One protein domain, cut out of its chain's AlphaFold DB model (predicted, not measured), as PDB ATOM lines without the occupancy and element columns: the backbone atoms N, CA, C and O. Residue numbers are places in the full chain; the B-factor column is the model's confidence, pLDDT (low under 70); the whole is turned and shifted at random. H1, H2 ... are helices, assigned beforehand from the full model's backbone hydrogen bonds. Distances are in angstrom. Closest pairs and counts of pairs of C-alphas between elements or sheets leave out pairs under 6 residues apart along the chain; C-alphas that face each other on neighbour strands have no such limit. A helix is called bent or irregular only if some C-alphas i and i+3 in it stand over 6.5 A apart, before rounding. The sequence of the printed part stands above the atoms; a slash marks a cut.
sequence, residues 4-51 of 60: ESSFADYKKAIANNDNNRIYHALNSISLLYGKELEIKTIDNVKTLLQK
ATOM      1  N   GLU A   4     142.967 258.391 213.425       92.69
ATOM      2  CA  GLU A   4     141.778 257.534 213.430       92.69
ATOM      3  C   GLU A   4     140.818 257.885 214.570       92.69
ATOM      4  O   GLU A   4     139.607 257.954 214.354       92.69
ATOM      5  N   SER A   5     141.343 258.151 215.773       90.69
ATOM      6  CA  SER A   5     140.517 258.585 216.911       90.69
ATOM      7  C   SER A   5     139.874 259.945 216.645       90.69
ATOM      8  O   SER A   5     138.681 260.108 216.879       90.69
ATOM      9  N   SER A   6     140.615 260.875 216.039       90.81
ATOM     10  CA  SER A   6     140.085 262.197 215.687       90.81
ATOM     11  C   SER A   6     138.982 262.114 214.618       90.81
ATOM     12  O   SER A   6     137.968 262.806 214.717       90.81
ATOM     13  N   PHE A   7     139.111 261.224 213.626       93.00
ATOM     14  CA  PHE A   7     138.042 260.979 212.648       93.00
ATOM     15  C   PHE A   7     136.811 260.296 213.257       93.00
ATOM     16  O   PHE A   7     135.680 260.633 212.894       93.00
ATOM     17  N   ALA A   8     137.003 259.360 214.189       94.94
ATOM     18  CA  ALA A   8     135.899 258.733 214.910       94.94
ATOM     19  C   ALA A   8     135.123 259.761 215.753       94.94
ATOM     20  O   ALA A   8     133.888 259.796 215.702       94.94
ATOM     21  N   ASP A   9     135.841 260.643 216.452       93.25
ATOM     22  CA  ASP A   9     135.259 261.741 217.225       93.25
ATOM     23  C   ASP A   9     134.481 262.709 216.328       93.25
ATOM     24  O   ASP A   9     133.344 263.061 216.650       93.25
ATOM     25  N   TYR A  10     135.026 263.065 215.159       93.38
ATOM     26  CA  TYR A  10     134.331 263.898 214.173       93.38
ATOM     27  C   TYR A  10     133.017 263.260 213.709       93.38
ATOM     28  O   TYR A  10     131.964 263.900 213.741       93.38
ATOM     29  N   LYS A  11     133.045 261.973 213.331       95.56
ATOM     30  CA  LYS A  11     131.848 261.248 212.874       95.56
ATOM     31  C   LYS A  11     130.759 261.231 213.948       95.56
ATOM     32  O   LYS A  11     129.584 261.437 213.643       95.56
ATOM     33  N   LYS A  12     131.145 261.023 215.209       96.56
ATOM     34  CA  LYS A  12     130.225 261.063 216.351       96.56
ATOM     35  C   LYS A  12     129.684 262.471 216.599       96.56
ATOM     36  O   LYS A  12     128.505 262.612 216.910       96.56
ATOM     37  N   ALA A  13     130.512 263.501 216.471       94.81
ATOM     38  CA  ALA A  13     130.101 264.885 216.681       94.81
ATOM     39  C   ALA A  13     129.081 265.347 215.626       94.81
ATOM     40  O   ALA A  13     128.056 265.921 215.986       94.81
ATOM     41  N   ILE A  14     129.300 264.996 214.352       94.56
ATOM     42  CA  ILE A  14     128.358 265.258 213.252       94.56
ATOM     43  C   ILE A  14     127.013 264.569 213.493       94.56
ATOM     44  O   ILE A  14     125.972 265.210 213.382       94.56
ATOM     45  N   ALA A  15     127.019 263.290 213.887       96.62
ATOM     46  CA  ALA A  15     125.787 262.548 214.165       96.62
ATOM     47  C   ALA A  15     124.952 263.159 215.309       96.62
ATOM     48  O   ALA A  15     123.740 262.974 215.344       96.62
ATOM     49  N   ASN A  16     125.592 263.894 216.225       95.31
ATOM     50  CA  ASN A  16     124.945 264.542 217.367       95.31
ATOM     51  C   ASN A  16     124.728 266.055 217.179       95.31
ATOM     52  O   ASN A  16     124.285 266.712 218.117       95.31
ATOM     53  N   ASN A  17     125.054 266.616 216.007       91.19
ATOM     54  CA  ASN A  17     125.024 268.060 215.746       91.19
ATOM     55  C   ASN A  17     125.796 268.893 216.802       91.19
ATOM     56  O   ASN A  17     125.401 270.002 217.166       91.19
ATOM     57  N   ASP A  18     126.890 268.335 217.331       92.00
ATOM     58  CA  ASP A  18     127.700 268.944 218.390       92.00
ATOM     59  C   ASP A  18     128.817 269.794 217.773       92.00
ATOM     60  O   ASP A  18     129.935 269.329 217.539       92.00
ATOM     61  N   ASN A  19     128.499 271.058 217.491       87.00
ATOM     62  CA  ASN A  19     129.405 272.006 216.833       87.00
ATOM     63  C   ASN A  19     130.743 272.192 217.566       87.00
ATOM     64  O   ASN A  19     131.784 272.326 216.918       87.00
ATOM     65  N   ASN A  20     130.742 272.155 218.901       88.56
ATOM     66  CA  ASN A  20     131.970 272.293 219.684       88.56
ATOM     67  C   ASN A  20     132.879 271.081 219.472       88.56
ATOM     68  O   ASN A  20     134.078 271.230 219.224       88.56
ATOM     69  N   ARG A  21     132.317 269.868 219.519       91.00
ATOM     70  CA  ARG A  21     133.092 268.646 219.264       91.00
ATOM     71  C   ARG A  21     133.510 268.498 217.809       91.00
ATOM     72  O   ARG A  21     134.594 267.974 217.564       91.00
ATOM     73  N   ILE A  22     132.713 268.995 216.862       90.44
ATOM     74  CA  ILE A  22     133.094 269.076 215.447       90.44
ATOM     75  C   ILE A  22     134.374 269.905 215.306       90.44
ATOM     76  O   ILE A  22     135.351 269.421 214.733       90.44
ATOM     77  N   TYR A  23     134.398 271.113 215.877       90.00
ATOM     78  CA  TYR A  23     135.587 271.964 215.854       90.00
ATOM     79  C   TYR A  23     136.789 271.273 216.505       90.00
ATOM     80  O   TYR A  23     137.857 271.213 215.899       90.00
ATOM     81  N   HIS A  24     136.625 270.708 217.706       91.00
ATOM     82  CA  HIS A  24     137.729 270.048 218.404       91.00
ATOM     83  C   HIS A  24     138.310 268.878 217.608       91.00
ATOM     84  O   HIS A  24     139.527 268.786 217.491       91.00
ATOM     85  N   ALA A  25     137.468 268.027 217.019       92.12
ATOM     86  CA  ALA A  25     137.930 266.899 216.219       92.12
ATOM     87  C   ALA A  25     138.698 267.360 214.966       92.12
ATOM     88  O   ALA A  25     139.779 266.844 214.677       92.12
ATOM     89  N   LEU A  26     138.196 268.377 214.257       91.12
ATOM     90  CA  LEU A  26     138.876 268.942 213.086       91.12
ATOM     91  C   LEU A  26     140.184 269.664 213.454       91.12
ATOM     92  O   LEU A  26     141.176 269.571 212.726       91.12
ATOM     93  N   ASN A  27     140.212 270.364 214.589       91.44
ATOM     94  CA  ASN A  27     141.422 271.023 215.069       91.44
ATOM     95  C   ASN A  27     142.475 269.996 215.500       91.44
ATOM     96  O   ASN A  27     143.644 270.162 215.169       91.44
ATOM     97  N   SER A  28     142.072 268.899 216.148       91.06
ATOM     98  CA  SER A  28     142.969 267.782 216.463       91.06
ATOM     99  C   SER A  28     143.585 267.160 215.209       91.06
ATOM    100  O   SER A  28     144.784 266.897 215.200       91.06
ATOM    101  N   ILE A  29     142.812 266.994 214.127       90.50
ATOM    102  CA  ILE A  29     143.344 266.545 212.826       90.50
ATOM    103  C   ILE A  29     144.373 267.548 212.291       90.50
ATOM    104  O   ILE A  29     145.454 267.150 211.871       90.50
ATOM    105  N   SER A  30     144.065 268.846 212.331       90.50
ATOM    106  CA  SER A  30     144.966 269.898 211.833       90.50
ATOM    107  C   SER A  30     146.285 269.944 212.612       90.50
ATOM    108  O   SER A  30     147.358 270.066 212.012       90.50
ATOM    109  N   LEU A  31     146.214 269.773 213.936       90.94
ATOM    110  CA  LEU A  31     147.372 269.791 214.831       90.94
ATOM    111  C   LEU A  31     148.358 268.657 214.535       90.94
ATOM    112  O   LEU A  31     149.560 268.853 214.692       90.94
ATOM    113  N   LEU A  32     147.885 267.507 214.037       89.12
ATOM    114  CA  LEU A  32     148.763 266.419 213.582       89.12
ATOM    115  C   LEU A  32     149.676 266.845 212.421       89.12
ATOM    116  O   LEU A  32     150.752 266.281 212.253       89.12
ATOM    117  N   TYR A  33     149.276 267.861 211.656       88.88
ATOM    118  CA  TYR A  33     150.061 268.452 210.570       88.88
ATOM    119  C   TYR A  33     150.747 269.767 210.976       88.88
ATOM    120  O   TYR A  33     151.206 270.517 210.114       88.88
ATOM    121  N   GLY A  34     150.804 270.075 212.277       89.19
ATOM    122  CA  GLY A  34     151.443 271.282 212.806       89.19
ATOM    123  C   GLY A  34     150.688 272.578 212.503       89.19
ATOM    124  O   GLY A  34     151.296 273.648 212.489       89.19
ATOM    125  N   LYS A  35     149.379 272.503 212.227       89.75
ATOM    126  CA  LYS A  35     148.529 273.668 211.949       89.75
ATOM    127  C   LYS A  35     147.324 273.710 212.882       89.75
ATOM    128  O   LYS A  35     146.823 272.681 213.314       89.75
ATOM    129  N   GLU A  36     146.818 274.905 213.147       88.31
ATOM    130  CA  GLU A  36     145.531 275.098 213.819       88.31
ATOM    131  C   GLU A  36     144.489 275.608 212.829       88.31
ATOM    132  O   GLU A  36     144.819 276.258 211.833       88.31
ATOM    133  N   LEU A  37     143.215 275.348 213.118       86.19
ATOM    134  CA  LEU A  37     142.132 275.992 212.389       86.19
ATOM    135  C   LEU A  37     142.056 277.475 212.772       86.19
ATOM    136  O   LEU A  37     141.901 277.822 213.944       86.19
ATOM    137  N   GLU A  38     142.125 278.356 211.773       78.62
ATOM    138  CA  GLU A  38     142.002 279.809 211.972       78.62
ATOM    139  C   GLU A  38     140.608 280.223 212.462       78.62
ATOM    140  O   GLU A  38     140.458 281.202 213.192       78.62
ATOM    141  N   ILE A  39     139.574 279.485 212.053       78.62
ATOM    142  CA  ILE A  39     138.187 279.776 212.404       78.62
ATOM    143  C   ILE A  39     137.796 278.908 213.597       78.62
ATOM    144  O   ILE A  39     137.494 277.725 213.440       78.62
ATOM    145  N   LYS A  40     137.794 279.512 214.787       79.62
ATOM    146  CA  LYS A  40     137.476 278.842 216.057       79.62
ATOM    147  C   LYS A  40     136.039 279.098 216.504       79.62
ATOM    148  O   LYS A  40     135.441 278.279 217.190       79.62
ATOM    149  N   THR A  41     135.472 280.233 216.097       77.56
ATOM    150  CA  THR A  41     134.123 280.665 216.474       77.56
ATOM    151  C   THR A  41     133.399 281.355 215.321       77.56
ATOM    152  O   THR A  41     134.008 281.794 214.342       77.56
ATOM    153  N   ILE A  42     132.080 281.526 215.471       76.50
ATOM    154  CA  ILE A  42     131.276 282.343 214.553       76.50
ATOM    155  C   ILE A  42     131.757 283.803 214.505       76.50
ATOM    156  O   ILE A  42     131.643 284.455 213.472       76.50
ATOM    157  N   ASP A  43     132.359 284.317 215.576       79.94
ATOM    158  CA  ASP A  43     132.906 285.676 215.583       79.94
ATOM    159  C   ASP A  43     134.211 285.776 214.784       79.94
ATOM    160  O   ASP A  43     134.461 286.805 214.149       79.94
ATOM    161  N   ASN A  44     134.999 284.695 214.699       81.12
ATOM    162  CA  ASN A  44     136.100 284.629 213.733       81.12
ATOM    163  C   ASN A  44     135.566 284.653 212.297       81.12
ATOM    164  O   ASN A  44     136.134 285.346 211.453       81.12
ATOM    165  N   VAL A  45     134.449 283.964 212.031       78.06
ATOM    166  CA  VAL A  45     133.773 284.008 210.723       78.06
ATOM    167  C   VAL A  45     133.321 285.434 210.400       78.06
ATOM    168  O   VAL A  45     133.657 285.938 209.328       78.06
ATOM    169  N   LYS A  46     132.630 286.113 211.326       78.94
ATOM    170  CA  LYS A  46     132.193 287.512 211.154       78.94
ATOM    171  C   LYS A  46     133.372 288.438 210.876       78.94
ATOM    172  O   LYS A  46     133.353 289.161 209.886       78.94
ATOM    173  N   THR A  47     134.426 288.355 211.687       82.75
ATOM    174  CA  THR A  47     135.648 289.156 211.507       82.75
ATOM    175  C   THR A  47     136.276 288.920 210.131       82.75
ATOM    176  O   THR A  47     136.682 289.864 209.458       82.75
ATOM    177  N   LEU A  48     136.336 287.664 209.671       78.75
ATOM    178  CA  LEU A  48     136.866 287.317 208.351       78.75
ATOM    179  C   LEU A  48     135.997 287.875 207.214       78.75
ATOM    180  O   LEU A  48     136.518 288.266 206.171       78.75
ATOM    181  N   LEU A  49     134.674 287.868 207.373       74.69
ATOM    182  CA  LEU A  49     133.727 288.382 206.378       74.69
ATOM    183  C   LEU A  49     133.717 289.910 206.308       74.69
ATOM    184  O   LEU A  49     133.498 290.461 205.238       74.69
ATOM    185  N   GLN A  50     134.017 290.587 207.415       77.00
ATOM    186  CA  GLN A  50     134.100 292.047 207.489       77.00
ATOM    187  C   GLN A  50     135.419 292.621 206.942       77.00
ATOM    188  O   GLN A  50     135.570 293.840 206.877       77.00
ATOM    189  N   LYS A  51     136.388 291.783 206.535       78.38
ATOM    190  CA  LYS A  51     137.651 292.269 205.959       78.38
ATOM    191  C   LYS A  51     137.392 293.009 204.632       78.38
ATOM    192  O   LYS A  51     136.859 292.400 203.704       78.38
TER     193      LYS A  51
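This is residues 4 to 51 of the 60 residues of an uncharacterized protein of Helicobacter didelphidarum (UniProt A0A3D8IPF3). The longest helix, H2, lies side by side with H1 in a two-helix hairpin, and beyond it a stretch without a named element, residues 33 to 41, folds back and leads to a small helix, H3, set away from the hairpin. The parts make a flat outline, with H1, H2 and H3 following one another across its length and no helix packed on H3. The printed part has 48 residues with three named helices, in the order H1, H2, H3, and no named strand; its class is all helix. It is only just loose, close to compact, with a radius of gyration of the C-alphas of 11.9 A, and the C-alphas span 36 by 27 by 10 A.

H2 is the longest helix, residues 19 to 32, Asn 19 to Leu 32, and measures 20.4 A from first to last C-alpha. It begins at C-alpha 19, (129.405, 272.006, 216.833), and ends at C-alpha 32, (148.763, 266.419, 213.582). Before it comes H1, residues 4 to 15, which is 16.8 A long and begins at C-alpha 4, (141.778, 257.534, 213.430). After it comes H3, residues 42 to 49, a helix of 8 residues that ends at C-alpha 49, (133.727, 288.382, 206.378).

H2 and H1 touch, with 17 pairs of C-alphas within 8 A. Their closest C-alphas, those of Tyr 10 and Ala 25, are 5.1 A apart, and the centres of the two helices are 9.2 A apart. They run opposite ways at a shallow tilt of 19 degrees and form a helical hairpin. The link between them, residues 16 to 18, is tight. H3 touches no helix: it is apart from H1, and it is apart from H2 too, with no C-alpha of the one within 8 A of the other. In H1, H2 and H3 every pair of O i and N i+4 is within hydrogen-bond range. No helix is bent or irregular.

The two C-alphas farthest apart are those of Glu 4 and Gln 50, 35.9 A. The first and last printed C-alphas, those of Glu 4 and Lys 51, are 35.8 A apart. The printed part runs from residue 4 to residue 51 of a full chain of 60 residues and has no cut. No link is long; the one from H2 to H3, with 9 residues between them, is short but not tight. The mean pLDDT of the printed part is 87.8, and no printed residue is under 70; the mean is 94 for H1, 90 for H2 and 79 for H3.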